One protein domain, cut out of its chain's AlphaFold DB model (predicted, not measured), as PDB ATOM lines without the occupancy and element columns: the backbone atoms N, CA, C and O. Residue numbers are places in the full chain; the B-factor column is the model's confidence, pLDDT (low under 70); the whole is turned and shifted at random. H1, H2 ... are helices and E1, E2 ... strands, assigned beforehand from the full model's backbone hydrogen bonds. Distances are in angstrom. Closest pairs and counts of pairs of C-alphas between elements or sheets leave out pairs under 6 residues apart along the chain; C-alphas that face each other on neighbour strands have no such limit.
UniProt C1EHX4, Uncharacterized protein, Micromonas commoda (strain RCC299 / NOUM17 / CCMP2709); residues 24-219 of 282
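AT A GLANCE: This is residues 24 to 219 of the 282 residues of an uncharacterized protein of Micromonas commoda (strain RCC299 / NOUM17 / CCMP2709) (UniProt C1EHX4). Two small clusters lie one after the other along the longest axis, each built on a two-stranded antiparallel ribbon: in one, H6 packs on the ribbon E3 and E4, with the long helix H2 beside H6 and H8 across one end of H2; in the other, H4 packs on E1 of the ribbon E1 and E2, with little H3 at H4. H5 and H7 lie far out toward opposite ends, and long stretches without named elements, residues 31 to 55 and 131 to 150, run between the parts. The printed part has 196 residues with eight named helices and four named strands, in the order H1 H2 H3 H4 E1 H5 E2 H6 E3 H7 E4 H8. The class is mixed, helices and strands, though under half of the residues, 87 of 196, are in named elements. The whole is compact, with a radius of gyration of the C-alphas of 17.9 A and spans of 52 by 40 by 34 A.

IN THESE COORDINATES: H1, residues 24 to 30, begins at C-alpha 24 at (-9.803, -5.419, 65.051) and is 9.8 A long. H2, residues 56 to 75, is the longest helix, 28.7 A from C-alpha 56 at (-19.742, 13.471, 22.009) to C-alpha 75. H3 is residues 82 to 85 and H4 is residues 91 to 98, 10.5 A long. Strand E1, residues 107 to 110, spans 9.2 A, H5 follows at residues 116 to 119, and strand E2, residues 127 to 130, spans 10.1 A. H6, residues 151 to 161, is 15.4 A long. Strand E3, residues 167 to 171, spans 13.6 A, H7 is residues 182 to 187, and strand E4, residues 197 to 201, spans 13.2 A. H8, residues 203 to 211, measures 12.2 A and ends at C-alpha 211 at (-21.805, -14.473, 40.837).

HOW THE PARTS SIT: E3 and E4 are antiparallel neighbours, their directions at 165 degrees; N 170 and O 198 are 2.8 A apart and N 200 and O 168 are 2.9 A apart, both within hydrogen-bond range. H6 and E3 have 9 pairs of C-alphas within 8 A, the closest those of Thr 158 and Ala 169 at 5.1 A. H2 and H6 touch at a shallow tilt of 27 degrees, running the same way; their closest C-alphas are those of Leu 62 and Ala 153, 5.7 A apart. H2 touches H8 with residues 73 to 74 alone, about perpendicular at 87 degrees; the closest C-alphas, of Leu 73 and Tyr 206, are 5.5 A apart. H3 and H8 are close but not clearly touching, with the C-alphas of Leu 82 and Gln 203 closest at 6.7 A. H3 and H4 touch, the C-alphas of Val 83 and Arg 91 being closest at 6.0 A. H4 and E1 have 11 pairs of C-alphas within 8 A, the closest those of Tyr 94 and Val 108 at 4.6 A. E1 and E2 are antiparallel neighbours at 140 degrees, with N 110 and O 127 within hydrogen-bond range at 2.7 A. H1 and H4 are close but not clearly touching, with the C-alphas of Lys 30 and Val 97 closest at 6.2 A. H5 and H7 touch no helix, and they are apart from each other. Every O i to N i+4 pair is within hydrogen-bond range in H1, H2, H6, H7 and H8, and 3 of 4 are in H4; H3 and H5 are too short for such a pair.

THE WHOLE: The two C-alphas farthest apart, those of Pro 121 and Arg 189, are 54.5 A apart. The printed part has no cut. The links H1 to H2, with 25 residues, and E2 to H6, with 20, are long. The mean pLDDT of the printed part is 76.1; 61 residues are under 70, among them residues 24 to 37, 111 to 127 and 212 to 219.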
ATOM      1  N   ALA A  24      -8.947  -4.476  65.759       50.69
ATOM      2  CA  ALA A  24      -9.803  -5.419  65.051       50.69
ATOM      3  C   ALA A  24     -10.094  -5.005  63.599       50.69
ATOM      4  O   ALA A  24     -10.134  -5.875  62.735       50.69
ATOM      5  N   ASP A  25     -10.240  -3.716  63.292       47.66
ATOM      6  CA  ASP A  25     -10.445  -3.264  61.912       47.66
ATOM      7  C   ASP A  25      -9.168  -3.343  61.076       47.66
ATOM      8  O   ASP A  25      -9.213  -3.752  59.916       47.66
ATOM      9  N   ARG A  26      -8.014  -3.020  61.677       54.09
ATOM     10  CA  ARG A  26      -6.701  -3.231  61.046       54.09
ATOM     11  C   ARG A  26      -6.485  -4.705  60.735       54.09
ATOM     12  O   ARG A  26      -5.967  -5.032  59.675       54.09
ATOM     13  N   GLU A  27      -6.913  -5.592  61.626       55.44
ATOM     14  CA  GLU A  27      -6.871  -7.032  61.395       55.44
ATOM     15  C   GLU A  27      -7.913  -7.487  60.361       55.44
ATOM     16  O   GLU A  27      -7.601  -8.291  59.492       55.44
ATOM     17  N   ASN A  28      -9.125  -6.927  60.367       53.03
ATOM     18  CA  ASN A  28     -10.169  -7.242  59.388       53.03
ATOM     19  C   ASN A  28      -9.836  -6.758  57.969       53.03
ATOM     20  O   ASN A  28     -10.246  -7.403  57.014       53.03
ATOM     21  N   MET A  29      -9.074  -5.675  57.808       51.56
ATOM     22  CA  MET A  29      -8.579  -5.234  56.496       51.56
ATOM     23  C   MET A  29      -7.429  -6.093  55.957       51.56
ATOM     24  O   MET A  29      -7.186  -6.091  54.751       51.56
ATOM     25  N   LYS A  30      -6.717  -6.812  56.837       51.16
ATOM     26  CA  LYS A  30      -5.755  -7.856  56.445       51.16
ATOM     27  C   LYS A  30      -6.456  -9.163  56.109       51.16
ATOM     28  O   LYS A  30      -5.890  -9.977  55.386       51.16
ATOM     29  N   LYS A  31      -7.662  -9.381  56.648       47.81
ATOM     30  CA  LYS A  31      -8.432 -10.572  56.322       47.81
ATOM     31  C   LYS A  31      -8.812 -10.525  54.838       47.81
ATOM     32  O   LYS A  31      -9.207  -9.470  54.337       47.81
ATOM     33  N   PRO A  32      -8.702 -11.661  54.145       46.38
ATOM     34  CA  PRO A  32      -9.136 -11.799  52.766       46.38
ATOM     35  C   PRO A  32     -10.566 -11.284  52.624       46.38
ATOM     36  O   PRO A  32     -11.471 -11.707  53.348       46.38
ATOM     37  N   ILE A  33     -10.764 -10.352  51.699       52.28
ATOM     38  CA  ILE A  33     -12.091  -9.873  51.351       52.28
ATOM     39  C   ILE A  33     -12.643 -10.909  50.370       52.28
ATOM     40  O   ILE A  33     -12.065 -11.152  49.309       52.28
ATOM     41  N   LEU A  34     -13.759 -11.547  50.716       47.72
ATOM     42  CA  LEU A  34     -14.554 -12.269  49.723       47.72
ATOM     43  C   LEU A  34     -14.897 -11.259  48.615       47.72
ATOM     44  O   LEU A  34     -15.427 -10.192  48.895       47.72
ATOM     45  N   VAL A  35     -14.461 -11.521  47.384       52.19
ATOM     46  CA  VAL A  35     -14.382 -10.529  46.298       52.19
ATOM     47  C   VAL A  35     -15.714  -9.774  46.133       52.19
ATOM     48  O   VAL A  35     -16.728 -10.424  45.869       52.19
ATOM     49  N   PRO A  36     -15.765  -8.432  46.223       57.97
ATOM     50  CA  PRO A  36     -16.973  -7.713  45.841       57.97
ATOM     51  C   PRO A  36     -17.171  -7.814  44.325       57.97
ATOM     52  O   PRO A  36     -16.236  -7.569  43.568       57.97
ATOM     53  N   ALA A  37     -18.388  -8.108  43.863       63.66
ATOM     54  CA  ALA A  37     -18.715  -8.152  42.436       63.66
ATOM     55  C   ALA A  37     -18.261  -6.881  41.716       63.66
ATOM     56  O   ALA A  37     -17.742  -6.968  40.613       63.66
ATOM     57  N   LYS A  38     -18.384  -5.715  42.361       74.38
ATOM     58  CA  LYS A  38     -17.906  -4.424  41.863       74.38
ATOM     59  C   LYS A  38     -17.493  -3.532  43.025       74.38
ATOM     60  O   LYS A  38     -18.207  -3.406  44.014       74.38
ATOM     61  N   LEU A  39     -16.362  -2.862  42.885       74.94
ATOM     62  CA  LEU A  39     -15.908  -1.855  43.823       74.94
ATOM     63  C   LEU A  39     -16.719  -0.570  43.662       74.94
ATOM     64  O   LEU A  39     -16.938  -0.082  42.552       74.94
ATOM     65  N   VAL A  40     -17.061   0.045  44.791       70.94
ATOM     66  CA  VAL A  40     -17.653   1.392  44.829       70.94
ATOM     67  C   VAL A  40     -16.689   2.486  44.355       70.94
ATOM     68  O   VAL A  40     -17.123   3.606  44.107       70.94
ATOM     69  N   ALA A  41     -15.395   2.161  44.228       71.62
ATOM     70  CA  ALA A  41     -14.317   3.024  43.763       71.62
ATOM     71  C   ALA A  41     -13.261   2.247  42.946       71.62
ATOM     72  O   ALA A  41     -12.987   1.092  43.251       71.62
ATOM     73  N   PRO A  42     -12.623   2.857  41.933       78.00
ATOM     74  CA  PRO A  42     -11.607   2.248  41.109       78.00
ATOM     75  C   PRO A  42     -10.314   2.156  41.907       78.00
ATOM     76  O   PRO A  42      -9.961   3.073  42.658       78.00
ATOM     77  N   THR A  43      -9.561   1.083  41.702       77.44
ATOM     78  CA  THR A  43      -8.210   0.994  42.260       77.44
ATOM     79  C   THR A  43      -7.223   1.818  41.441       77.44
ATOM     80  O   THR A  43      -6.358   2.469  42.020       77.44
ATOM     81  N   GLN A  44      -7.379   1.899  40.113       76.12
ATOM     82  CA  GLN A  44      -6.471   2.623  39.224       76.12
ATOM     83  C   GLN A  44      -6.981   4.030  38.895       76.12
ATOM     84  O   GLN A  44      -7.979   4.229  38.202       76.12
ATOM     85  N   ARG A  45      -6.238   5.043  39.354       66.56
ATOM     86  CA  ARG A  45      -6.585   6.452  39.147       66.56
ATOM     87  C   ARG A  45      -6.085   6.973  37.793       66.56
ATOM     88  O   ARG A  45      -4.906   6.861  37.458       66.56
ATOM     89  N   GLY A  46      -6.936   7.708  37.080       52.41
ATOM     90  CA  GLY A  46      -6.477   8.871  36.319       52.41
ATOM     91  C   GLY A  46      -6.477  10.071  37.262       52.41
ATOM     92  O   GLY A  46      -7.547  10.464  37.706       52.41
ATOM     93  N   PHE A  47      -5.319  10.607  37.659       47.72
ATOM     94  CA  PHE A  47      -5.264  11.784  38.540       47.72
ATOM     95  C   PHE A  47      -6.025  12.953  37.911       47.72
ATOM     96  O   PHE A  47      -5.523  13.587  36.983       47.72
ATOM     97  N   TYR A  48      -7.221  13.235  38.420       50.47
ATOM     98  CA  TYR A  48      -7.981  14.412  38.048       50.47
ATOM     99  C   TYR A  48      -8.703  14.969  39.266       50.47
ATOM    100  O   TYR A  48      -9.389  14.233  39.968       50.47
ATOM    101  N   ALA A  49      -8.577  16.281  39.469       44.78
ATOM    102  CA  ALA A  49      -9.393  17.024  40.426       44.78
ATOM    103  C   ALA A  49     -10.857  17.165  39.953       44.78
ATOM    104  O   ALA A  49     -11.738  17.484  40.740       44.78
ATOM    105  N   ARG A  50     -11.125  16.954  38.653       56.69
ATOM    106  CA  ARG A  50     -12.462  16.952  38.036       56.69
ATOM    107  C   ARG A  50     -12.496  15.951  36.890       56.69
ATOM    108  O   ARG A  50     -11.534  15.889  36.127       56.69
ATOM    109  N   ALA A  51     -13.594  15.213  36.732       62.59
ATOM    110  CA  ALA A  51     -13.755  14.310  35.596       62.59
ATOM    111  C   ALA A  51     -13.522  15.074  34.271       62.59
ATOM    112  O   ALA A  51     -14.105  16.149  34.081       62.59
ATOM    113  N   PRO A  52     -12.649  14.581  33.372       71.88
ATOM    114  CA  PRO A  52     -12.395  15.257  32.110       71.88
ATOM    115  C   PRO A  52     -13.680  15.305  31.280       71.88
ATOM    116  O   PRO A  52     -14.354  14.291  31.100       71.88
ATOM    117  N   LYS A  53     -14.014  16.489  30.757       80.75
ATOM    118  CA  LYS A  53     -15.142  16.652  29.835       80.75
ATOM    119  C   LYS A  53     -14.760  16.063  28.484       80.75
ATOM    120  O   LYS A  53     -13.806  16.516  27.854       80.75
ATOM    121  N   LEU A  54     -15.506  15.058  28.046       83.88
ATOM    122  CA  LEU A  54     -15.327  14.450  26.738       83.88
ATOM    123  C   LEU A  54     -16.248  15.127  25.715       83.88
ATOM    124  O   LEU A  54     -17.326  15.612  26.041       83.88
ATOM    125  N   GLY A  55     -15.819  15.180  24.455       88.38
ATOM    126  CA  GLY A  55     -16.730  15.510  23.358       88.38
ATOM    127  C   GLY A  55     -17.588  14.297  22.982       88.38
ATOM    128  O   GLY A  55     -17.134  13.165  23.144       88.38
ATOM    129  N   LYS A  56     -18.763  14.521  22.376       90.94
ATOM    130  CA  LYS A  56     -19.742  13.471  22.009       90.94
ATOM    131  C   LYS A  56     -19.131  12.226  21.351       90.94
ATOM    132  O   LYS A  56     -19.497  11.101  21.671       90.94
ATOM    133  N   LYS A  57     -18.174  12.410  20.432       88.00
ATOM    134  CA  LYS A  57     -17.492  11.288  19.766       88.00
ATOM    135  C   LYS A  57     -16.646  10.467  20.744       88.00
ATOM    136  O   LYS A  57     -16.697   9.247  20.704       88.00
ATOM    137  N   ALA A  58     -15.881  11.125  21.614       87.06
ATOM    138  CA  ALA A  58     -15.050  10.445  22.606       87.06
ATOM    139  C   ALA A  58     -15.896   9.757  23.689       87.06
ATOM    140  O   ALA A  58     -15.501   8.703  24.173       87.06
ATOM    141  N   GLU A  59     -17.060  10.314  24.034       90.31
ATOM    142  CA  GLU A  59     -18.037   9.664  24.918       90.31
ATOM    143  C   GLU A  59     -18.603   8.391  24.292       90.31
ATOM    144  O   GLU A  59     -18.628   7.355  24.948       90.31
ATOM    145  N   ALA A  60     -18.987   8.438  23.013       89.94
ATOM    146  CA  ALA A  60     -19.482   7.263  22.302       89.94
ATOM    147  C   ALA A  60     -18.416   6.157  22.202       89.94
ATOM    148  O   ALA A  60     -18.728   4.990  22.426       89.94
ATOM    149  N   GLU A  61     -17.155   6.509  21.918       87.56
ATOM    150  CA  GLU A  61     -16.055   5.530  21.929       87.56
ATOM    151  C   GLU A  61     -15.790   4.970  23.330       87.56
ATOM    152  O   GLU A  61     -15.560   3.773  23.475       87.56
ATOM    153  N   LEU A  62     -15.850   5.808  24.370       88.38
ATOM    154  CA  LEU A  62     -15.727   5.346  25.751       88.38
ATOM    155  C   LEU A  62     -16.856   4.379  26.117       88.38
ATOM    156  O   LEU A  62     -16.593   3.377  26.774       88.38
ATOM    157  N   GLN A  63     -18.096   4.661  25.711       91.25
ATOM    158  CA  GLN A  63     -19.223   3.785  26.013       91.25
ATOM    159  C   GLN A  63     -19.087   2.442  25.296       91.25
ATOM    160  O   GLN A  63     -19.134   1.413  25.960       91.25
ATOM    161  N   ARG A  64     -18.762   2.450  23.994       89.12
ATOM    162  CA  ARG A  64     -18.411   1.224  23.257       89.12
ATOM    163  C   ARG A  64     -17.317   0.429  23.964       89.12
ATOM    164  O   ARG A  64     -17.361  -0.799  23.975       89.12
ATOM    165  N   ALA A  65     -16.353   1.132  24.565       88.38
ATOM    166  CA  ALA A  65     -15.287   0.494  25.312       88.38
ATOM    167  C   ALA A  65     -15.725  -0.221  26.572       88.38
ATOM    168  O   ALA A  65     -15.290  -1.347  26.820       88.38
ATOM    169  N   LYS A  66     -16.617   0.404  27.331       90.88
ATOM    170  CA  LYS A  66     -17.228  -0.213  28.504       90.88
ATOM    171  C   LYS A  66     -18.077  -1.415  28.112       90.88
ATOM    172  O   LYS A  66     -17.861  -2.479  28.671       90.88
ATOM    173  N   ASP A  67     -18.936  -1.268  27.105       91.12
ATOM    174  CA  ASP A  67     -19.862  -2.324  26.681       91.12
ATOM    175  C   ASP A  67     -19.115  -3.596  26.262       91.12
ATOM    176  O   ASP A  67     -19.451  -4.702  26.676       91.12
ATOM    177  N   ALA A  68     -18.052  -3.448  25.475       88.69
ATOM    178  CA  ALA A  68     -17.260  -4.585  25.028       88.69
ATOM    179  C   ALA A  68     -16.378  -5.176  26.141       88.69
ATOM    180  O   ALA A  68     -16.141  -6.384  26.152       88.69
ATOM    181  N   PHE A  69     -15.904  -4.362  27.092       89.69
ATOM    182  CA  PHE A  69     -15.229  -4.881  28.283       89.69
ATOM    183  C   PHE A  69     -16.193  -5.684  29.162       89.69
ATOM    184  O   PHE A  69     -15.845  -6.783  29.582       89.69
ATOM    185  N   ASP A  70     -17.405  -5.179  29.388       89.62
ATOM    186  CA  ASP A  70     -18.441  -5.879  30.147       89.62
ATOM    187  C   ASP A  70     -18.836  -7.183  29.445       89.62
ATOM    188  O   ASP A  70     -18.929  -8.227  30.088       89.62
ATOM    189  N   GLN A  71     -18.981  -7.161  28.115       89.06
ATOM    190  CA  GLN A  71     -19.226  -8.365  27.324       89.06
ATOM    191  C   GLN A  71     -18.077  -9.371  27.455       89.06
ATOM    192  O   GLN A  71     -18.331 -10.567  27.596       89.06
ATOM    193  N   TYR A  72     -16.821  -8.921  27.427       87.62
ATOM    194  CA  TYR A  72     -15.686  -9.810  27.658       87.62
ATOM    195  C   TYR A  72     -15.721 -10.402  29.067       87.62
ATOM    196  O   TYR A  72     -15.588 -11.609  29.218       87.62
ATOM    197  N   LEU A  73     -15.955  -9.581  30.090       87.81
ATOM    198  CA  LEU A  73     -15.989 -10.012  31.486       87.81
ATOM    199  C   LEU A  73     -17.127 -11.013  31.752       87.81
ATOM    200  O   LEU A  73     -16.928 -11.991  32.468       87.81
ATOM    201  N   ALA A  74     -18.281 -10.825  31.108       87.69
ATOM    202  CA  ALA A  74     -19.418 -11.741  31.170       87.69
ATOM    203  C   ALA A  74     -19.132 -13.117  30.538       87.69
ATOM    204  O   ALA A  74     -19.702 -14.117  30.972       87.69
ATOM    205  N   ASN A  75     -18.258 -13.171  29.528       87.19
ATOM    206  CA  ASN A  75     -17.949 -14.382  28.758       87.19
ATOM    207  C   ASN A  75     -16.534 -14.927  29.015       87.19
ATOM    208  O   ASN A  75     -16.112 -15.871  28.352       87.19
ATOM    209  N   ALA A  76     -15.774 -14.328  29.935       84.19
ATOM    210  CA  ALA A  76     -14.410 -14.744  30.220       84.19
ATOM    211  C   ALA A  76     -14.406 -16.141  30.854       84.19
ATOM    212  O   ALA A  76     -15.028 -16.383  31.892       84.19
ATOM    213  N   GLU A  77     -13.661 -17.052  30.240       77.56
ATOM    214  CA  GLU A  77     -13.415 -18.399  30.743       77.56
ATOM    215  C   GLU A  77     -11.904 -18.642  30.794       77.56
ATOM    216  O   GLU A  77     -11.155 -18.140  29.955       77.56
ATOM    217  N   TYR A  78     -11.450 -19.416  31.781       75.19
ATOM    218  CA  TYR A  78     -10.054 -19.859  31.904       75.19
ATOM    219  C   TYR A  78      -8.995 -18.753  32.093       75.19
ATOM    220  O   TYR A  78      -7.808 -19.007  31.871       75.19
ATOM    221  N   SER A  79      -9.362 -17.541  32.533       82.88
ATOM    222  CA  SER A  79      -8.340 -16.594  33.010       82.88
ATOM    223  C   SER A  79      -7.572 -17.187  34.186       82.88
ATOM    224  O   SER A  79      -8.123 -17.954  34.974       82.88
ATOM    225  N   ARG A  80      -6.301 -16.803  34.313       89.06
ATOM    226  CA  ARG A  80      -5.456 -17.240  35.427       89.06
ATOM    227  C   ARG A  80      -5.865 -16.545  36.735       89.06
ATOM    228  O   ARG A  80      -6.305 -15.389  36.675       89.06
ATOM    229  N   PRO A  81      -5.664 -17.191  37.896       88.81
ATOM    230  CA  PRO A  81      -5.779 -16.549  39.202       88.81
ATOM    231  C   PRO A  81      -4.941 -15.270  39.297       88.81
ATOM    232  O   PRO A  81      -3.861 -15.185  38.698       88.81
ATOM    233  N   LEU A  82      -5.379 -14.290  40.091       89.38
ATOM    234  CA  LEU A  82      -4.671 -13.022  40.276       89.38
ATOM    235  C   LEU A  82      -3.214 -13.257  40.687       89.38
ATOM    236  O   LEU A  82      -2.311 -12.626  40.137       89.38
ATOM    237  N   VAL A  83      -2.972 -14.198  41.603       89.81
ATOM    238  CA  VAL A  83      -1.622 -14.535  42.080       89.81
ATOM    239  C   VAL A  83      -0.675 -14.929  40.939       89.81
ATOM    240  O   VAL A  83       0.488 -14.524  40.920       89.81
ATOM    241  N   GLU A  84      -1.169 -15.620  39.912       91.19
ATOM    242  CA  GLU A  84      -0.367 -15.990  38.746       91.19
ATOM    243  C   GLU A  84      -0.107 -14.812  37.799       91.19
ATOM    244  O   GLU A  84       0.908 -14.786  37.093       91.19
ATOM    245  N   LEU A  85      -0.992 -13.816  37.790       92.81
ATOM    246  CA  LEU A  85      -0.854 -12.605  36.983       92.81
ATOM    247  C   LEU A  85       0.128 -11.604  37.610       92.81
ATOM    248  O   LEU A  85       0.720 -10.790  36.896       92.81
ATOM    249  N   LEU A  86       0.358 -11.670  38.924       92.88
ATOM    250  CA  LEU A  86       1.315 -10.810  39.624       92.88
ATOM    251  C   LEU A  86       2.763 -11.069  39.184       92.88
ATOM    252  O   LEU A  86       3.174 -12.191  38.864       92.88
ATOM    253  N   LYS A  87       3.582 -10.011  39.227       93.50
ATOM    254  CA  LYS A  87       5.034 -10.109  39.027       93.50
ATOM    255  C   LYS A  87       5.663 -11.045  40.069       93.50
ATOM    256  O   LYS A  87       5.267 -10.979  41.232       93.50
ATOM    257  N   PRO A  88       6.716 -11.811  39.721       92.69
ATOM    258  CA  PRO A  88       7.320 -12.789  40.632       92.69
ATOM    259  C   PRO A  88       7.719 -12.236  42.008       92.69
ATOM    260  O   PRO A  88       7.493 -12.892  43.011       92.69
ATOM    261  N   HIS A  89       8.247 -11.010  42.081       89.69
ATOM    262  CA  HIS A  89       8.642 -10.389  43.355       89.69
ATOM    263  C   HIS A  89       7.469  -9.812  44.171       89.69
ATOM    264  O   HIS A  89       7.660  -9.417  45.319       89.69
ATOM    265  N   ILE A  90       6.274  -9.714  43.578       91.19
ATOM    266  CA  ILE A  90       5.051  -9.262  44.252       91.19
ATOM    267  C   ILE A  90       4.275 -10.453  44.824       91.19
ATOM    268  O   ILE A  90       3.668 -10.305  45.878       91.19
ATOM    269  N   ARG A  91       4.338 -11.634  44.187       90.81
ATOM    270  CA  ARG A  91       3.589 -12.832  44.615       90.81
ATOM    271  C   ARG A  91       3.766 -13.183  46.098       90.81
ATOM    272  O   ARG A  91       2.747 -13.209  46.778       90.81
ATOM    273  N   PRO A  92       4.994 -13.280  46.656       88.56
ATOM    274  CA  PRO A  92       5.153 -13.619  48.073       88.56
ATOM    275  C   PRO A  92       4.525 -12.579  49.010       88.56
ATOM    276  O   PRO A  92       4.072 -12.897  50.103       88.56
ATOM    277  N   ARG A  93       4.477 -11.308  48.583       87.31
ATOM    278  CA  ARG A  93       3.866 -10.218  49.356       87.31
ATOM    279  C   ARG A  93       2.348 -10.280  49.346       87.31
ATOM    280  O   ARG A  93       1.733  -9.796  50.291       87.31
ATOM    281  N   TYR A  94       1.772 -10.800  48.264       87.62
ATOM    282  CA  TYR A  94       0.343 -11.045  48.136       87.62
ATOM    283  C   TYR A  94      -0.072 -12.268  48.950       87.62
ATOM    284  O   TYR A  94      -0.976 -12.165  49.767       87.62
ATOM    285  N   GLU A  95       0.653 -13.378  48.794       86.62
ATOM    286  CA  GLU A  95       0.455 -14.623  49.549       86.62
ATOM    287  C   GLU A  95       0.539 -14.387  51.061       86.62
ATOM    288  O   GLU A  95      -0.282 -14.902  51.806       86.62
ATOM    289  N   ALA A  96       1.443 -13.516  51.522       82.38
ATOM    290  CA  ALA A  96       1.512 -13.124  52.931       82.38
ATOM    291  C   ALA A  96       0.259 -12.390  53.455       82.38
ATOM    292  O   ALA A  96       0.057 -12.345  54.665       82.38
ATOM    293  N   VAL A  97      -0.557 -11.790  52.575       77.25
ATOM    294  CA  VAL A  97      -1.832 -11.147  52.946       77.25
ATOM    295  C   VAL A  97      -2.978 -12.151  52.895       77.25
ATOM    296  O   VAL A  97      -3.767 -12.220  53.829       77.25
ATOM    297  N   VAL A  98      -3.087 -12.923  51.810       76.69
ATOM    298  CA  VAL A  98      -4.201 -13.872  51.644       76.69
ATOM    299  C   VAL A  98      -4.032 -15.143  52.485       76.69
ATOM    300  O   VAL A  98      -5.031 -15.766  52.841       76.69
ATOM    301  N   GLY A  99      -2.802 -15.514  52.846       74.69
ATOM    302  CA  GLY A  99      -2.498 -16.744  53.577       74.69
ATOM    303  C   GLY A  99      -3.029 -17.988  52.859       74.69
ATOM    304  O   GLY A  99      -3.038 -18.046  51.632       74.69
ATOM    305  N   ASP A 100      -3.531 -18.948  53.636       68.75
ATOM    306  CA  ASP A 100      -4.155 -20.186  53.135       68.75
ATOM    307  C   ASP A 100      -5.649 -20.023  52.791       68.75
ATOM    308  O   ASP A 100      -6.381 -21.002  52.663       68.75
ATOM    309  N   SER A 101      -6.150 -18.788  52.708       63.78
ATOM    310  CA  SER A 101      -7.565 -18.556  52.428       63.78
ATOM    311  C   SER A 101      -7.899 -18.713  50.944       63.78
ATOM    312  O   SER A 101      -7.116 -18.359  50.068       63.78
ATOM    313  N   GLU A 102      -9.135 -19.120  50.657       61.88
ATOM    314  CA  GLU A 102      -9.718 -19.081  49.305       61.88
ATOM    315  C   GLU A 102     -10.129 -17.654  48.874       61.88
ATOM    316  O   GLU A 102     -10.923 -17.466  47.952       61.88
ATOM    317  N   GLY A 103      -9.651 -16.628  49.585       62.88
ATOM    318  CA  GLY A 103     -10.091 -15.250  49.427       62.88
ATOM    319  C   GLY A 103      -9.221 -14.417  48.490       62.88
ATOM    320  O   GLY A 103      -8.138 -14.800  48.055       62.88
ATOM    321  N   PHE A 104      -9.703 -13.213  48.207       76.06
ATOM    322  CA  PHE A 104      -9.020 -12.229  47.379       76.06
ATOM    323  C   PHE A 104      -8.585 -11.044  48.235       76.06
ATOM    324  O   PHE A 104      -9.242 -10.678  49.210       76.06
ATOM    325  N   SER A 105      -7.485 -10.400  47.864       78.50
ATOM    326  CA  SER A 105      -7.074  -9.152  48.497       78.50
ATOM    327  C   SER A 105      -6.876  -8.060  47.458       78.50
ATOM    328  O   SER A 105      -6.322  -8.271  46.381       78.50
ATOM    329  N   LEU A 106      -7.300  -6.848  47.803       79.38
ATOM    330  CA  LEU A 106      -6.952  -5.650  47.040       79.38
ATOM    331  C   LEU A 106      -5.520  -5.181  47.335       79.38
ATOM    332  O   LEU A 106      -5.022  -4.294  46.643       79.38
ATOM    333  N   TYR A 107      -4.868  -5.751  48.351       79.50
ATOM    334  CA  TYR A 107      -3.624  -5.260  48.923       79.50
ATOM    335  C   TYR A 107      -2.512  -6.311  48.925       79.50
ATOM    336  O   TYR A 107      -2.745  -7.510  49.058       79.50
ATOM    337  N   VAL A 108      -1.276  -5.829  48.842       84.06
ATOM    338  CA  VAL A 108      -0.047  -6.585  49.101       84.06
ATOM    339  C   VAL A 108       0.669  -5.993  50.301       84.06
ATOM    340  O   VAL A 108       0.588  -4.787  50.543       84.06
ATOM    341  N   THR A 109       1.426  -6.812  51.024       79.56
ATOM    342  CA  THR A 109       2.343  -6.274  52.031       79.56
ATOM    343  C   THR A 109       3.429  -5.424  51.374       79.56
ATOM    344  O   THR A 109       3.877  -5.661  50.246       79.56
ATOM    345  N   SER A 110       3.873  -4.409  52.098       71.94
ATOM    346  CA  SER A 110       5.013  -3.588  51.745       71.94
ATOM    347  C   SER A 110       6.141  -3.792  52.723       71.94
ATOM    348  O   SER A 110       5.941  -3.911  53.931       71.94
ATOM    349  N   THR A 111       7.350  -3.737  52.186       65.62
ATOM    350  CA  THR A 111       8.528  -3.498  53.002       65.62
ATOM    351  C   THR A 111       8.599  -2.012  53.348       65.62
ATOM    352  O   THR A 111       8.580  -1.196  52.420       65.62
ATOM    353  N   PRO A 112       8.754  -1.656  54.632       64.44
ATOM    354  CA  PRO A 112       8.918  -0.269  55.057       64.44
ATOM    355  C   PRO A 112      10.103   0.378  54.332       64.44
ATOM    356  O   PRO A 112      11.165  -0.225  54.152       64.44
ATOM    357  N   SER A 113       9.936   1.631  53.930       64.88
ATOM    358  CA  SER A 113      11.018   2.463  53.419       64.88
ATOM    359  C   SER A 113      12.088   2.693  54.487       64.88
ATOM    360  O   SER A 113      11.843   2.611  55.691       64.88
ATOM    361  N   GLN A 114      13.290   3.082  54.057       66.69
ATOM    362  CA  GLN A 114      14.380   3.457  54.970       66.69
ATOM    363  C   GLN A 114      14.002   4.589  55.936       66.69
ATOM    364  O   GLN A 114      14.577   4.700  57.016       66.69
ATOM    365  N   ARG A 115      13.041   5.435  55.552       67.00
ATOM    366  CA  ARG A 115      12.497   6.474  56.424       67.00
ATOM    367  C   ARG A 115      11.583   5.866  57.488       67.00
ATOM    368  O   ARG A 115      11.798   6.123  58.663       67.00
ATOM    369  N   GLU A 116      10.637   5.020  57.087       60.41
ATOM    370  CA  GLU A 116       9.695   4.343  57.995       60.41
ATOM    371  C   GLU A 116      10.410   3.415  58.984       60.41
ATOM    372  O   GLU A 116      10.073   3.393  60.163       60.41
ATOM    373  N   LEU A 117      11.471   2.728  58.548       65.88
ATOM    374  CA  LEU A 117      12.332   1.922  59.420       65.88
ATOM    375  C   LEU A 117      12.972   2.726  60.564       65.88
ATOM    376  O   LEU A 117      13.320   2.138  61.589       65.88
ATOM    377  N   LYS A 118      13.156   4.040  60.383       66.06
ATOM    378  CA  LYS A 118      13.752   4.944  61.379       66.06
ATOM    379  C   LYS A 118      12.713   5.633  62.256       66.06
ATOM    380  O   LYS A 118      13.054   6.030  63.362       66.06
ATOM    381  N   THR A 119      11.490   5.813  61.762       58.53
ATOM    382  CA  THR A 119      10.465   6.626  62.433       58.53
ATOM    383  C   THR A 119       9.356   5.813  63.084       58.53
ATOM    384  O   THR A 119       8.711   6.337  63.981       58.53
ATOM    385  N   LEU A 120       9.115   4.572  62.645       53.84
ATOM    386  CA  LEU A 120       8.003   3.756  63.135       53.84
ATOM    387  C   LEU A 120       8.479   2.601  64.039       53.84
ATOM    388  O   LEU A 120       9.508   1.959  63.741       53.84
ATOM    389  N   PRO A 121       7.731   2.292  65.117       56.06
ATOM    390  CA  PRO A 121       7.913   1.083  65.916       56.06
ATOM    391  C   PRO A 121       7.893  -0.182  65.054       56.06
ATOM    392  O   PRO A 121       7.276  -0.232  63.993       56.06
ATOM    393  N   LYS A 122       8.595  -1.234  65.489       56.94
ATOM    394  CA  LYS A 122       8.797  -2.450  64.678       56.94
ATOM    395  C   LYS A 122       7.487  -3.177  64.336       56.94
ATOM    396  O   LYS A 122       7.385  -3.731  63.246       56.94
ATOM    397  N   SER A 123       6.512  -3.118  65.241       51.41
ATOM    398  CA  SER A 123       5.139  -3.629  65.106       51.41
ATOM    399  C   SER A 123       4.311  -2.907  64.035       51.41
ATOM    400  O   SER A 123       3.383  -3.494  63.488       51.41
ATOM    401  N   GLU A 124       4.670  -1.671  63.688       52.84
ATOM    402  CA  GLU A 124       3.917  -0.799  62.771       52.84
ATOM    403  C   GLU A 124       4.568  -0.679  61.386       52.84
ATOM    404  O   GLU A 124       4.099   0.033  60.503       52.84
ATOM    405  N   ARG A 125       5.670  -1.400  61.163       60.41
ATOM    406  CA  ARG A 125       6.460  -1.325  59.927       60.41
ATOM    407  C   ARG A 125       5.843  -2.052  58.734       60.41
ATOM    408  O   ARG A 125       6.337  -1.882  57.622       60.41
ATOM    409  N   THR A 126       4.798  -2.853  58.932       61.56
ATOM    410  CA  THR A 126       4.115  -3.552  57.836       61.56
ATOM    411  C   THR A 126       3.000  -2.674  57.279       61.56
ATOM    412  O   THR A 126       1.881  -2.666  57.794       61.56
ATOM    413  N   SER A 127       3.289  -1.946  56.202       67.38
ATOM    414  CA  SER A 127       2.262  -1.241  55.432       67.38
ATOM    415  C   SER A 127       1.672  -2.149  54.351       67.38
ATOM    416  O   SER A 127       2.291  -3.119  53.917       67.38
ATOM    417  N   HIS A 128       0.443  -1.856  53.933       73.31
ATOM    418  CA  HIS A 128      -0.258  -2.583  52.877       73.31
ATOM    419  C   HIS A 128      -0.483  -1.635  51.707       73.31
ATOM    420  O   HIS A 128      -1.063  -0.566  51.898       73.31
ATOM    421  N   HIS A 129      -0.034  -2.021  50.514       76.88
ATOM    422  CA  HIS A 129      -0.226  -1.247  49.291       76.88
ATOM    423  C   HIS A 129      -1.303  -1.849  48.419       76.88
ATOM    424  O   HIS A 129      -1.336  -3.062  48.218       76.88
ATOM    425  N   LEU A 130      -2.142  -0.986  47.861       80.06
ATOM    426  CA  LEU A 130      -3.140  -1.398  46.890       80.06
ATOM    427  C   LEU A 130      -2.454  -1.999  45.650       80.06
ATOM    428  O   LEU A 130      -1.391  -1.543  45.216       80.06
ATOM    429  N   ILE A 131      -3.052  -3.038  45.078       85.88
ATOM    430  CA  ILE A 131      -2.588  -3.645  43.832       85.88
ATOM    431  C   ILE A 131      -2.973  -2.729  42.666       85.88
ATOM    432  O   ILE A 131      -4.123  -2.327  42.515       85.88
ATOM    433  N   TYR A 132      -1.994  -2.434  41.813       85.25
ATOM    434  CA  TYR A 132      -2.129  -1.603  40.613       85.25
ATOM    435  C   TYR A 132      -1.598  -2.339  39.378       85.25
ATOM    436  O   TYR A 132      -0.975  -3.395  39.489       85.25
ATOM    437  N   ASP A 133      -1.725  -1.733  38.193       86.00
ATOM    438  CA  ASP A 133      -1.136  -2.249  36.947       86.00
ATOM    439  C   ASP A 133       0.358  -2.559  37.066       86.00
ATOM    440  O   ASP A 133       0.844  -3.506  36.454       86.00
ATOM    441  N   TYR A 134       1.114  -1.785  37.852       86.25
ATOM    442  CA  TYR A 134       2.548  -2.028  38.003       86.25
ATOM    443  C   TYR A 134       2.872  -3.290  38.817       86.25
ATOM    444  O   TYR A 134       4.016  -3.748  38.751       86.25
ATOM    445  N   CYS A 135       1.913  -3.851  39.556       88.94
ATOM    446  CA  CYS A 135       2.053  -5.121  40.271       88.94
ATOM    447  C   CYS A 135       1.892  -6.327  39.337       88.94
ATOM    448  O   CYS A 135       2.390  -7.411  39.642       88.94
ATOM    449  N   ILE A 136       1.231  -6.134  38.196       91.75
ATOM    450  CA  ILE A 136       0.904  -7.185  37.237       91.75
ATOM    451  C   ILE A 136       2.059  -7.404  36.259       91.75
ATOM    452  O   ILE A 136       2.785  -6.476  35.881       91.75
ATOM    453  N   ASN A 137       2.271  -8.658  35.868       91.38
ATOM    454  CA  ASN A 137       3.246  -9.010  34.852       91.38
ATOM    455  C   ASN A 137       2.836  -8.412  33.496       91.38
ATOM    456  O   ASN A 137       1.705  -8.572  33.050       91.38
ATOM    457  N   MET A 138       3.771  -7.746  32.816       87.19
ATOM    458  CA  MET A 138       3.501  -7.075  31.542       87.19
ATOM    459  C   MET A 138       2.973  -8.044  30.475       87.19
ATOM    460  O   MET A 138       2.132  -7.661  29.671       87.19
ATOM    461  N   SER A 139       3.435  -9.298  30.485       88.19
ATOM    462  CA  SER A 139       3.005 -10.320  29.524       88.19
ATOM    463  C   SER A 139       1.557 -10.780  29.707       88.19
ATOM    464  O   SER A 139       1.008 -11.395  28.798       88.19
ATOM    465  N   ALA A 140       0.946 -10.494  30.859       88.56
ATOM    466  CA  ALA A 140      -0.454 -10.801  31.128       88.56
ATOM    467  C   ALA A 140      -1.415  -9.747  30.563       88.56
ATOM    468  O   ALA A 140      -2.617  -9.981  30.501       88.56
ATOM    469  N   PHE A 141      -0.905  -8.577  30.167       86.62
ATOM    470  CA  PHE A 141      -1.719  -7.579  29.493       86.62
ATOM    471  C   PHE A 141      -1.894  -7.963  28.032       86.62
ATOM    472  O   PHE A 141      -0.925  -8.180  27.297       86.62
ATOM    473  N   HIS A 142      -3.146  -8.004  27.603       81.56
ATOM    474  CA  HIS A 142      -3.508  -8.327  26.236       81.56
ATOM    475  C   HIS A 142      -4.263  -7.149  25.621       81.56
ATOM    476  O   HIS A 142      -4.971  -6.428  26.338       81.56
ATOM    477  N   PRO A 143      -4.123  -6.918  24.302       76.50
ATOM    478  CA  PRO A 143      -5.001  -6.001  23.596       76.50
ATOM    479  C   PRO A 143      -6.394  -6.613  23.617       76.50
ATOM    480  O   PRO A 143      -6.733  -7.445  22.782       76.50
ATOM    481  N   LEU A 144      -7.178  -6.271  24.632       63.44
ATOM    482  CA  LEU A 144      -8.522  -6.805  24.736       63.44
ATOM    483  C   LEU A 144      -9.386  -6.190  23.649       63.44
ATOM    484  O   LEU A 144     -10.203  -6.871  23.038       63.44
ATOM    485  N   ILE A 145      -9.215  -4.883  23.437       59.38
ATOM    486  CA  ILE A 145     -10.021  -4.149  22.485       59.38
ATOM    487  C   ILE A 145      -9.230  -2.960  21.930       59.38
ATOM    488  O   ILE A 145      -8.770  -2.094  22.679       59.38
ATOM    489  N   ASP A 146      -9.080  -2.911  20.606       61.22
ATOM    490  CA  ASP A 146      -8.386  -1.841  19.879       61.22
ATOM    491  C   ASP A 146      -9.261  -0.578  19.791       61.22
ATOM    492  O   ASP A 146      -9.636  -0.111  18.714       61.22
ATOM    493  N   PHE A 147      -9.638  -0.003  20.934       63.03
ATOM    494  CA  PHE A 147     -10.390   1.245  20.922       63.03
ATOM    495  C   PHE A 147      -9.513   2.434  20.570       63.03
ATOM    496  O   PHE A 147      -8.458   2.685  21.159       63.03
ATOM    497  N   HIS A 148     -10.042   3.261  19.678       70.12
ATOM    498  CA  HIS A 148      -9.543   4.599  19.416       70.12
ATOM    499  C   HIS A 148      -9.951   5.566  20.539       70.12
ATOM    500  O   HIS A 148     -10.706   6.512  20.314       70.12
ATOM    501  N   LEU A 149      -9.457   5.342  21.760       79.94
ATOM    502  CA  LEU A 149      -9.692   6.270  22.863       79.94
ATOM    503  C   LEU A 149      -8.710   7.440  22.803       79.94
ATOM    504  O   LEU A 149      -7.500   7.281  22.606       79.94
ATOM    505  N   THR A 150      -9.243   8.640  23.022       80.88
ATOM    506  CA  THR A 150      -8.421   9.805  23.352       80.88
ATOM    507  C   THR A 150      -7.751   9.594  24.709       80.88
ATOM    508  O   THR A 150      -8.153   8.737  25.499       80.88
ATOM    509  N   THR A 151      -6.745  10.408  25.021       79.44
ATOM    510  CA  THR A 151      -6.038  10.353  26.306       79.44
ATOM    511  C   THR A 151      -6.989  10.350  27.505       79.44
ATOM    512  O   THR A 151      -6.830   9.526  28.407       79.44
ATOM    513  N   ASP A 152      -7.985  11.235  27.510       81.94
ATOM    514  CA  ASP A 152      -8.912  11.369  28.632       81.94
ATOM    515  C   ASP A 152      -9.980  10.278  28.670       81.94
ATOM    516  O   ASP A 152     -10.255   9.744  29.744       81.94
ATOM    517  N   ALA A 153     -10.502   9.858  27.512       83.81
ATOM    518  CA  ALA A 153     -11.405   8.712  27.446       83.81
ATOM    519  C   ALA A 153     -10.701   7.432  27.924       83.81
ATOM    520  O   ALA A 153     -11.255   6.680  28.718       83.81
ATOM    521  N   GLY A 154      -9.437   7.229  27.541       83.19
ATOM    522  CA  GLY A 154      -8.635   6.096  27.994       83.19
ATOM    523  C   GLY A 154      -8.410   6.085  29.506       83.19
ATOM    524  O   GLY A 154      -8.420   5.025  30.118       83.19
ATOM    525  N   LYS A 155      -8.245   7.252  30.139       81.81
ATOM    526  CA  LYS A 155      -8.106   7.339  31.604       81.81
ATOM    527  C   LYS A 155      -9.420   7.032  32.324       81.81
ATOM    528  O   LYS A 155      -9.396   6.309  33.316       81.81
ATOM    529  N   LEU A 156     -10.549   7.525  31.810       84.69
ATOM    530  CA  LEU A 156     -11.876   7.160  32.318       84.69
ATOM    531  C   LEU A 156     -12.161   5.663  32.142       84.69
ATOM    532  O   LEU A 156     -12.744   5.043  33.026       84.69
ATOM    533  N   PHE A 157     -11.706   5.073  31.038       87.25
ATOM    534  CA  PHE A 157     -11.804   3.636  30.809       87.25
ATOM    535  C   PHE A 157     -10.919   2.831  31.772       87.25
ATOM    536  O   PHE A 157     -11.386   1.857  32.346       87.25
ATOM    537  N   THR A 158      -9.678   3.260  32.031       86.50
ATOM    538  CA  THR A 158      -8.817   2.623  33.048       86.50
ATOM    539  C   THR A 158      -9.470   2.625  34.427       86.50
ATOM    540  O   THR A 158      -9.497   1.589  35.086       86.50
ATOM    541  N   ALA A 159     -10.044   3.763  34.834       84.81
ATOM    542  CA  ALA A 159     -10.803   3.839  36.074       84.81
ATOM    543  C   ALA A 159     -11.963   2.834  36.055       84.81
ATOM    544  O   ALA A 159     -12.079   2.035  36.977       84.81
ATOM    545  N   TYR A 160     -12.744   2.804  34.969       87.56
ATOM    546  CA  TYR A 160     -13.867   1.881  34.813       87.56
ATOM    547  C   TYR A 160     -13.473   0.408  34.991       87.56
ATOM    548  O   TYR A 160     -14.076  -0.290  35.802       87.56
ATOM    549  N   VAL A 161     -12.437  -0.046  34.279       89.12
ATOM    550  CA  VAL A 161     -11.923  -1.425  34.356       89.12
ATOM    551  C   VAL A 161     -11.527  -1.780  35.788       89.12
ATOM    552  O   VAL A 161     -11.910  -2.827  36.297       89.12
ATOM    553  N   SER A 162     -10.822  -0.875  36.466       86.50
ATOM    554  CA  SER A 162     -10.310  -1.110  37.820       86.50
ATOM    555  C   SER A 162     -11.356  -1.022  38.940       86.50
ATOM    556  O   SER A 162     -11.002  -1.143  40.111       86.50
ATOM    557  N   MET A 163     -12.632  -0.787  38.611       83.12
ATOM    558  CA  MET A 163     -13.736  -0.993  39.557       83.12
ATOM    559  C   MET A 163     -14.077  -2.476  39.717       83.12
ATOM    560  O   MET A 163     -14.776  -2.838  40.651       83.12
ATOM    561  N   TRP A 164     -13.617  -3.340  38.819       85.81
ATOM    562  CA  TRP A 164     -13.806  -4.780  38.927       85.81
ATOM    563  C   TRP A 164     -12.552  -5.366  39.593       85.81
ATOM    564  O   TRP A 164     -11.465  -5.244  39.018       85.81
ATOM    565  N   PRO A 165     -12.631  -5.927  40.818       81.62
ATOM    566  CA  PRO A 165     -11.443  -6.408  41.519       81.62
ATOM    567  C   PRO A 165     -10.698  -7.445  40.691       81.62
ATOM    568  O   PRO A 165     -11.299  -8.386  40.187       81.62
ATOM    569  N   GLY A 166      -9.387  -7.270  40.541       86.88
ATOM    570  CA  GLY A 166      -8.572  -8.182  39.741       86.88
ATOM    571  C   GLY A 166      -8.652  -7.932  38.230       86.88
ATOM    572  O   GLY A 166      -8.092  -8.716  37.461       86.88
ATOM    573  N   CYS A 167      -9.300  -6.848  37.799       90.25
ATOM    574  CA  CYS A 167      -9.162  -6.288  36.461       90.25
ATOM    575  C   CYS A 167      -8.205  -5.097  36.484       90.25
ATOM    576  O   CYS A 167      -8.319  -4.207  37.330       90.25
ATOM    577  N   PHE A 168      -7.291  -5.042  35.516       90.00
ATOM    578  CA  PHE A 168      -6.373  -3.916  35.370       90.00
ATOM    579  C   PHE A 168      -6.289  -3.464  33.919       90.00
ATOM    580  O   PHE A 168      -6.314  -4.270  32.994       90.00
ATOM    581  N   ALA A 169      -6.133  -2.161  33.723       88.62
ATOM    582  CA  ALA A 169      -5.909  -1.559  32.420       88.62
ATOM    583  C   ALA A 169      -4.558  -0.841  32.382       88.62
ATOM    584  O   ALA A 169      -4.152  -0.153  33.324       88.62
ATOM    585  N   LEU A 170      -3.871  -0.980  31.253       86.81
ATOM    586  CA  LEU A 170      -2.575  -0.389  30.980       86.81
ATOM    587  C   LEU A 170      -2.638   0.451  29.707       86.81
ATOM    588  O   LEU A 170      -2.651  -0.054  28.585       86.81
ATOM    589  N   ARG A 171      -2.592   1.770  29.886       83.25
ATOM    590  CA  ARG A 171      -2.444   2.721  28.779       83.25
ATOM    591  C   ARG A 171      -1.000   2.705  28.276       83.25
ATOM    592  O   ARG A 171      -0.061   2.918  29.051       83.25
ATOM    593  N   ARG A 172      -0.808   2.490  26.974       79.81
ATOM    594  CA  ARG A 172       0.522   2.364  26.345       79.81
ATOM    595  C   ARG A 172       1.101   3.720  25.886       79.81
ATOM    596  O   ARG A 172       1.734   3.796  24.834       79.81
ATOM    597  N   ASP A 173       0.862   4.808  26.630       69.56
ATOM    598  CA  ASP A 173       1.227   6.193  26.248       69.56
ATOM    599  C   ASP A 173       2.289   6.887  27.113       69.56
ATOM    600  O   ASP A 173       2.835   7.897  26.677       69.56
ATOM    601  N   LYS A 174       2.573   6.406  28.331       58.19
ATOM    602  CA  LYS A 174       3.273   7.228  29.343       58.19
ATOM    603  C   LYS A 174       4.766   6.967  29.549       58.19
ATOM    604  O   LYS A 174       5.479   7.897  29.906       58.19
ATOM    605  N   ALA A 175       5.248   5.737  29.388       64.19
ATOM    606  CA  ALA A 175       6.633   5.377  29.712       64.19
ATOM    607  C   ALA A 175       7.268   4.607  28.558       64.19
ATOM    608  O   ALA A 175       6.575   3.826  27.910       64.19
ATOM    609  N   ALA A 176       8.577   4.767  28.330       59.91
ATOM    610  CA  ALA A 176       9.305   4.012  27.302       59.91
ATOM    611  C   ALA A 176       9.089   2.494  27.443       59.91
ATOM    612  O   ALA A 176       8.879   1.801  26.458       59.91
ATOM    613  N   THR A 177       9.005   2.007  28.683       61.75
ATOM    614  CA  THR A 177       8.731   0.602  29.031       61.75
ATOM    615  C   THR A 177       7.294   0.146  28.763       61.75
ATOM    616  O   THR A 177       6.992  -1.040  28.851       61.75
ATOM    617  N   ARG A 178       6.383   1.080  28.476       74.12
ATOM    618  CA  ARG A 178       4.952   0.837  28.248       74.12
ATOM    619  C   ARG A 178       4.505   1.246  26.849       74.12
ATOM    620  O   ARG A 178       3.398   0.882  26.470       74.12
ATOM    621  N   LYS A 179       5.307   2.002  26.102       79.75
ATOM    622  CA  LYS A 179       4.973   2.488  24.764       79.75
ATOM    623  C   LYS A 179       5.103   1.351  23.757       79.75
ATOM    624  O   LYS A 179       6.093   0.631  23.779       79.75
ATOM    625  N   LEU A 180       4.124   1.223  22.865       79.25
ATOM    626  CA  LEU A 180       4.270   0.346  21.705       79.25
ATOM    627  C   LEU A 180       5.323   0.914  20.747       79.25
ATOM    628  O   LEU A 180       5.293   2.105  20.417       79.25
ATOM    629  N   THR A 181       6.212   0.049  20.280       85.06
ATOM    630  CA  THR A 181       7.105   0.294  19.145       85.06
ATOM    631  C   THR A 181       6.298   0.567  17.873       85.06
ATOM    632  O   THR A 181       5.125   0.200  17.768       85.06
ATOM    633  N   GLU A 182       6.907   1.207  16.873       84.75
ATOM    634  CA  GLU A 182       6.239   1.445  15.583       84.75
ATOM    635  C   GLU A 182       5.806   0.140  14.909       84.75
ATOM    636  O   GLU A 182       4.697   0.067  14.383       84.75
ATOM    637  N   ALA A 183       6.625  -0.911  15.017       86.62
ATOM    638  CA  ALA A 183       6.298  -2.245  14.525       86.62
ATOM    639  C   ALA A 183       5.058  -2.831  15.223       86.62
ATOM    640  O   ALA A 183       4.143  -3.304  14.551       86.62
ATOM    641  N   GLU A 184       4.968  -2.743  16.556       85.69
ATOM    642  CA  GLU A 184       3.787  -3.199  17.302       85.69
ATOM    643  C   GLU A 184       2.537  -2.380  16.958       85.69
ATOM    644  O   GLU A 184       1.442  -2.932  16.841       85.69
ATOM    645  N   ARG A 185       2.678  -1.062  16.760       83.50
ATOM    646  CA  ARG A 185       1.561  -0.207  16.331       83.50
ATOM    647  C   ARG A 185       1.078  -0.563  14.929       83.50
ATOM    648  O   ARG A 185      -0.131  -0.607  14.713       83.50
ATOM    649  N   ALA A 186       2.002  -0.818  14.005       83.81
ATOM    650  CA  ALA A 186       1.690  -1.230  12.642       83.81
ATOM    651  C   ALA A 186       1.004  -2.603  12.619       83.81
ATOM    652  O   ALA A 186      -0.026  -2.755  11.964       83.81
ATOM    653  N   ALA A 187       1.504  -3.565  13.404       84.94
ATOM    654  CA  ALA A 187       0.897  -4.888  13.548       84.94
ATOM    655  C   ALA A 187      -0.552  -4.812  14.061       84.94
ATOM    656  O   ALA A 187      -1.416  -5.539  13.579       84.94
ATOM    657  N   ARG A 188      -0.831  -3.878  14.979       80.31
ATOM    658  CA  ARG A 188      -2.178  -3.607  15.512       80.31
ATOM    659  C   ARG A 188      -3.000  -2.607  14.681       80.31
ATOM    660  O   ARG A 188      -4.095  -2.235  15.082       80.31
ATOM    661  N   ARG A 189      -2.486  -2.130  13.538       82.44
ATOM    662  CA  ARG A 189      -3.149  -1.149  12.647       82.44
ATOM    663  C   ARG A 189      -3.609   0.131  13.365       82.44
ATOM    664  O   ARG A 189      -4.642   0.710  13.033       82.44
ATOM    665  N   LEU A 190      -2.833   0.592  14.347       76.94
ATOM    666  CA  LEU A 190      -3.227   1.704  15.213       76.94
ATOM    667  C   LEU A 190      -2.897   3.076  14.596       76.94
ATOM    668  O   LEU A 190      -1.738   3.322  14.245       76.94
ATOM    669  N   PRO A 191      -3.845   4.036  14.563       73.44
ATOM    670  CA  PRO A 191      -3.584   5.399  14.100       73.44
ATOM    671  C   PRO A 191      -2.550   6.118  14.971       73.44
ATOM    672  O   PRO A 191      -2.517   5.924  16.184       73.44
ATOM    673  N   ALA A 192      -1.760   7.032  14.401       68.62
ATOM    674  CA  ALA A 192      -0.680   7.728  15.119       68.62
ATOM    675  C   ALA A 192      -1.130   8.488  16.389       68.62
ATOM    676  O   ALA A 192      -0.368   8.592  17.345       68.62
ATOM    677  N   LYS A 193      -2.374   8.988  16.425       69.69
ATOM    678  CA  LYS A 193      -2.922   9.808  17.527       69.69
ATOM    679  C   LYS A 193      -3.752   9.023  18.553       69.69
ATOM    680  O   LYS A 193      -4.490   9.629  19.324       69.69
ATOM    681  N   VAL A 194      -3.658   7.693  18.557       71.69
ATOM    682  CA  VAL A 194      -4.400   6.833  19.491       71.69
ATOM    683  C   VAL A 194      -3.483   6.269  20.569       71.69
ATOM    684  O   VAL A 194      -2.369   5.804  20.289       71.69
ATOM    685  N   THR A 195      -3.992   6.261  21.801       74.62
ATOM    686  CA  THR A 195      -3.405   5.542  22.930       74.62
ATOM    687  C   THR A 195      -4.111   4.198  23.091       74.62
ATOM    688  O   THR A 195      -5.233   4.177  23.597       74.62
ATOM    689  N   PRO A 196      -3.481   3.075  22.703       78.88
ATOM    690  CA  PRO A 196      -4.064   1.772  22.964       78.88
ATOM    691  C   PRO A 196      -4.027   1.488  24.467       78.88
ATOM    692  O   PRO A 196      -3.132   1.950  25.193       78.88
ATOM    693  N   THR A 197      -5.024   0.739  24.919       81.06
ATOM    694  CA  THR A 197      -5.155   0.300  26.305       81.06
ATOM    695  C   THR A 197      -5.246  -1.214  26.299       81.06
ATOM    696  O   THR A 197      -6.207  -1.770  25.778       81.06
ATOM    697  N   ASP A 198      -4.233  -1.861  26.859       86.81
ATOM    698  CA  ASP A 198      -4.253  -3.304  27.077       86.81
ATOM    699  C   ASP A 198      -4.938  -3.558  28.425       86.81
ATOM    700  O   ASP A 198      -4.803  -2.743  29.343       86.81
ATOM    701  N   VAL A 199      -5.675  -4.657  28.570       88.75
ATOM    702  CA  VAL A 199      -6.262  -5.028  29.862       88.75
ATOM    703  C   VAL A 199      -5.884  -6.445  30.252       88.75
ATOM    704  O   VAL A 199      -5.384  -7.230  29.447       88.75
ATOM    705  N   VAL A 200      -6.112  -6.748  31.515       90.44
ATOM    706  CA  VAL A 200      -5.952  -8.066  32.109       90.44
ATOM    707  C   VAL A 200      -7.130  -8.290  33.046       90.44
ATOM    708  O   VAL A 200      -7.553  -7.371  33.752       90.44
ATOM    709  N   VAL A 201      -7.666  -9.502  33.021       90.56
ATOM    710  CA  VAL A 201      -8.810  -9.932  33.825       90.56
ATOM    711  C   VAL A 201      -8.399 -11.214  34.529       90.56
ATOM    712  O   VAL A 201      -8.066 -12.195  33.867       90.56
ATOM    713  N   SER A 202      -8.382 -11.190  35.858       90.31
ATOM    714  CA  SER A 202      -8.133 -12.379  36.678       90.31
ATOM    715  C   SER A 202      -9.337 -13.319  36.723       90.31
ATOM    716  O   SER A 202     -10.456 -12.939  36.365       90.31
ATOM    717  N   GLN A 203      -9.102 -14.554  37.167       87.62
ATOM    718  CA  GLN A 203     -10.158 -15.533  37.409       87.62
ATOM    719  C   GLN A 203     -11.205 -15.010  38.396       87.62
ATOM    720  O   GLN A 203     -12.408 -15.065  38.146       87.62
ATOM    721  N   GLU A 204     -10.731 -14.450  39.501       83.44
ATOM    722  CA  GLU A 204     -11.527 -13.911  40.593       83.44
ATOM    723  C   GLU A 204     -12.448 -12.791  40.097       83.44
ATOM    724  O   GLU A 204     -13.611 -12.729  40.491       83.44
ATOM    725  N   ALA A 205     -11.967 -11.962  39.164       84.25
ATOM    726  CA  ALA A 205     -12.720 -10.834  38.627       84.25
ATOM    727  C   ALA A 205     -13.992 -11.251  37.879       84.25
ATOM    728  O   ALA A 205     -15.071 -10.715  38.136       84.25
ATOM    729  N   TYR A 206     -13.889 -12.203  36.947       84.38
ATOM    730  CA  TYR A 206     -15.064 -12.629  36.185       84.38
ATOM    731  C   TYR A 206     -16.001 -13.505  37.027       84.38
ATOM    732  O   TYR A 206     -17.207 -13.521  36.782       84.38
ATOM    733  N   ILE A 207     -15.474 -14.247  38.012       80.31
ATOM    734  CA  ILE A 207     -16.301 -15.013  38.959       80.31
ATOM    735  C   ILE A 207     -17.112 -14.040  39.813       80.31
ATOM    736  O   ILE A 207     -18.319 -14.217  39.967       80.31
ATOM    737  N   ALA A 208     -16.482 -12.978  40.316       77.19
ATOM    738  CA  ALA A 208     -17.156 -11.930  41.072       77.19
ATOM    739  C   ALA A 208     -18.220 -11.219  40.219       77.19
ATOM    740  O   ALA A 208     -19.360 -11.082  40.655       77.19
ATOM    741  N   TYR A 209     -17.887 -10.871  38.971       80.94
ATOM    742  CA  TYR A 209     -18.835 -10.280  38.022       80.94
ATOM    743  C   TYR A 209     -20.079 -11.157  37.810       80.94
ATOM    744  O   TYR A 209     -21.201 -10.663  37.878       80.94
ATOM    745  N   ARG A 210     -19.889 -12.463  37.568       78.88
ATOM    746  CA  ARG A 210     -20.982 -13.400  37.245       78.88
ATOM    747  C   ARG A 210     -21.782 -13.865  38.457       78.88
ATOM    748  O   ARG A 210     -22.981 -14.085  38.333       78.88
ATOM    749  N   SER A 211     -21.132 -14.041  39.605       72.62
ATOM    750  CA  SER A 211     -21.805 -14.473  40.837       72.62
ATOM    751  C   SER A 211     -22.732 -13.399  41.398       72.62
ATOM    752  O   SER A 211     -23.676 -13.729  42.108       72.62
ATOM    753  N   GLY A 212     -22.465 -12.120  41.104       62.19
ATOM    754  CA  GLY A 212     -23.211 -11.006  41.684       62.19
ATOM    755  C   GLY A 212     -23.033 -10.889  43.201       62.19
ATOM    756  O   GLY A 212     -23.777 -10.148  43.838       62.19
ATOM    757  N   ASN A 213     -22.065 -11.606  43.788       58.91
ATOM    758  CA  ASN A 213     -21.786 -11.564  45.216       58.91
ATOM    759  C   ASN A 213     -21.304 -10.166  45.603       58.91
ATOM    760  O   ASN A 213     -20.236  -9.723  45.184       58.91
ATOM    761  N   VAL A 214     -22.086  -9.461  46.414       52.88
ATOM    762  CA  VAL A 214     -21.717  -8.136  46.911       52.88
ATOM    763  C   VAL A 214     -21.141  -8.293  48.309       52.88
ATOM    764  O   VAL A 214     -21.862  -8.600  49.254       52.88
ATOM    765  N   VAL A 215     -19.835  -8.073  48.442       57.81
ATOM    766  CA  VAL A 215     -19.257  -7.741  49.742       57.81
ATOM    767  C   VAL A 215     -19.253  -6.232  49.857       57.81
ATOM    768  O   VAL A 215     -18.523  -5.536  49.153       57.81
ATOM    769  N   GLU A 216     -20.141  -5.733  50.707       57.94
ATOM    770  CA  GLU A 216     -20.247  -4.305  50.968       57.94
ATOM    771  C   GLU A 216     -18.927  -3.783  51.556       57.94
ATOM    772  O   GLU A 216     -18.324  -4.451  52.408       57.94
ATOM    773  N   PRO A 217     -18.454  -2.599  51.131       60.34
ATOM    774  CA  PRO A 217     -17.307  -1.966  51.761       60.34
ATOM    775  C   PRO A 217     -17.562  -1.768  53.259       60.34
ATOM    776  O   PRO A 217     -18.684  -1.482  53.683       60.34
ATOM    777  N   THR A 218     -16.516  -1.862  54.077       60.84
ATOM    778  CA  THR A 218     -16.664  -1.611  55.517       60.84
ATOM    779  C   THR A 218     -17.072  -0.149  55.767       60.84
ATOM    780  O   THR A 218     -16.692   0.737  54.989       60.84
ATOM    781  N   PRO A 219     -17.790   0.170  56.864       57.72
ATOM    782  CA  PRO A 219     -18.200   1.546  57.175       57.72
ATOM    783  C   PRO A 219     -17.047   2.554  57.147       57.72
ATOM    784  O   PRO A 219     -17.195   3.704  56.741       57.72
TER     785      PRO A 219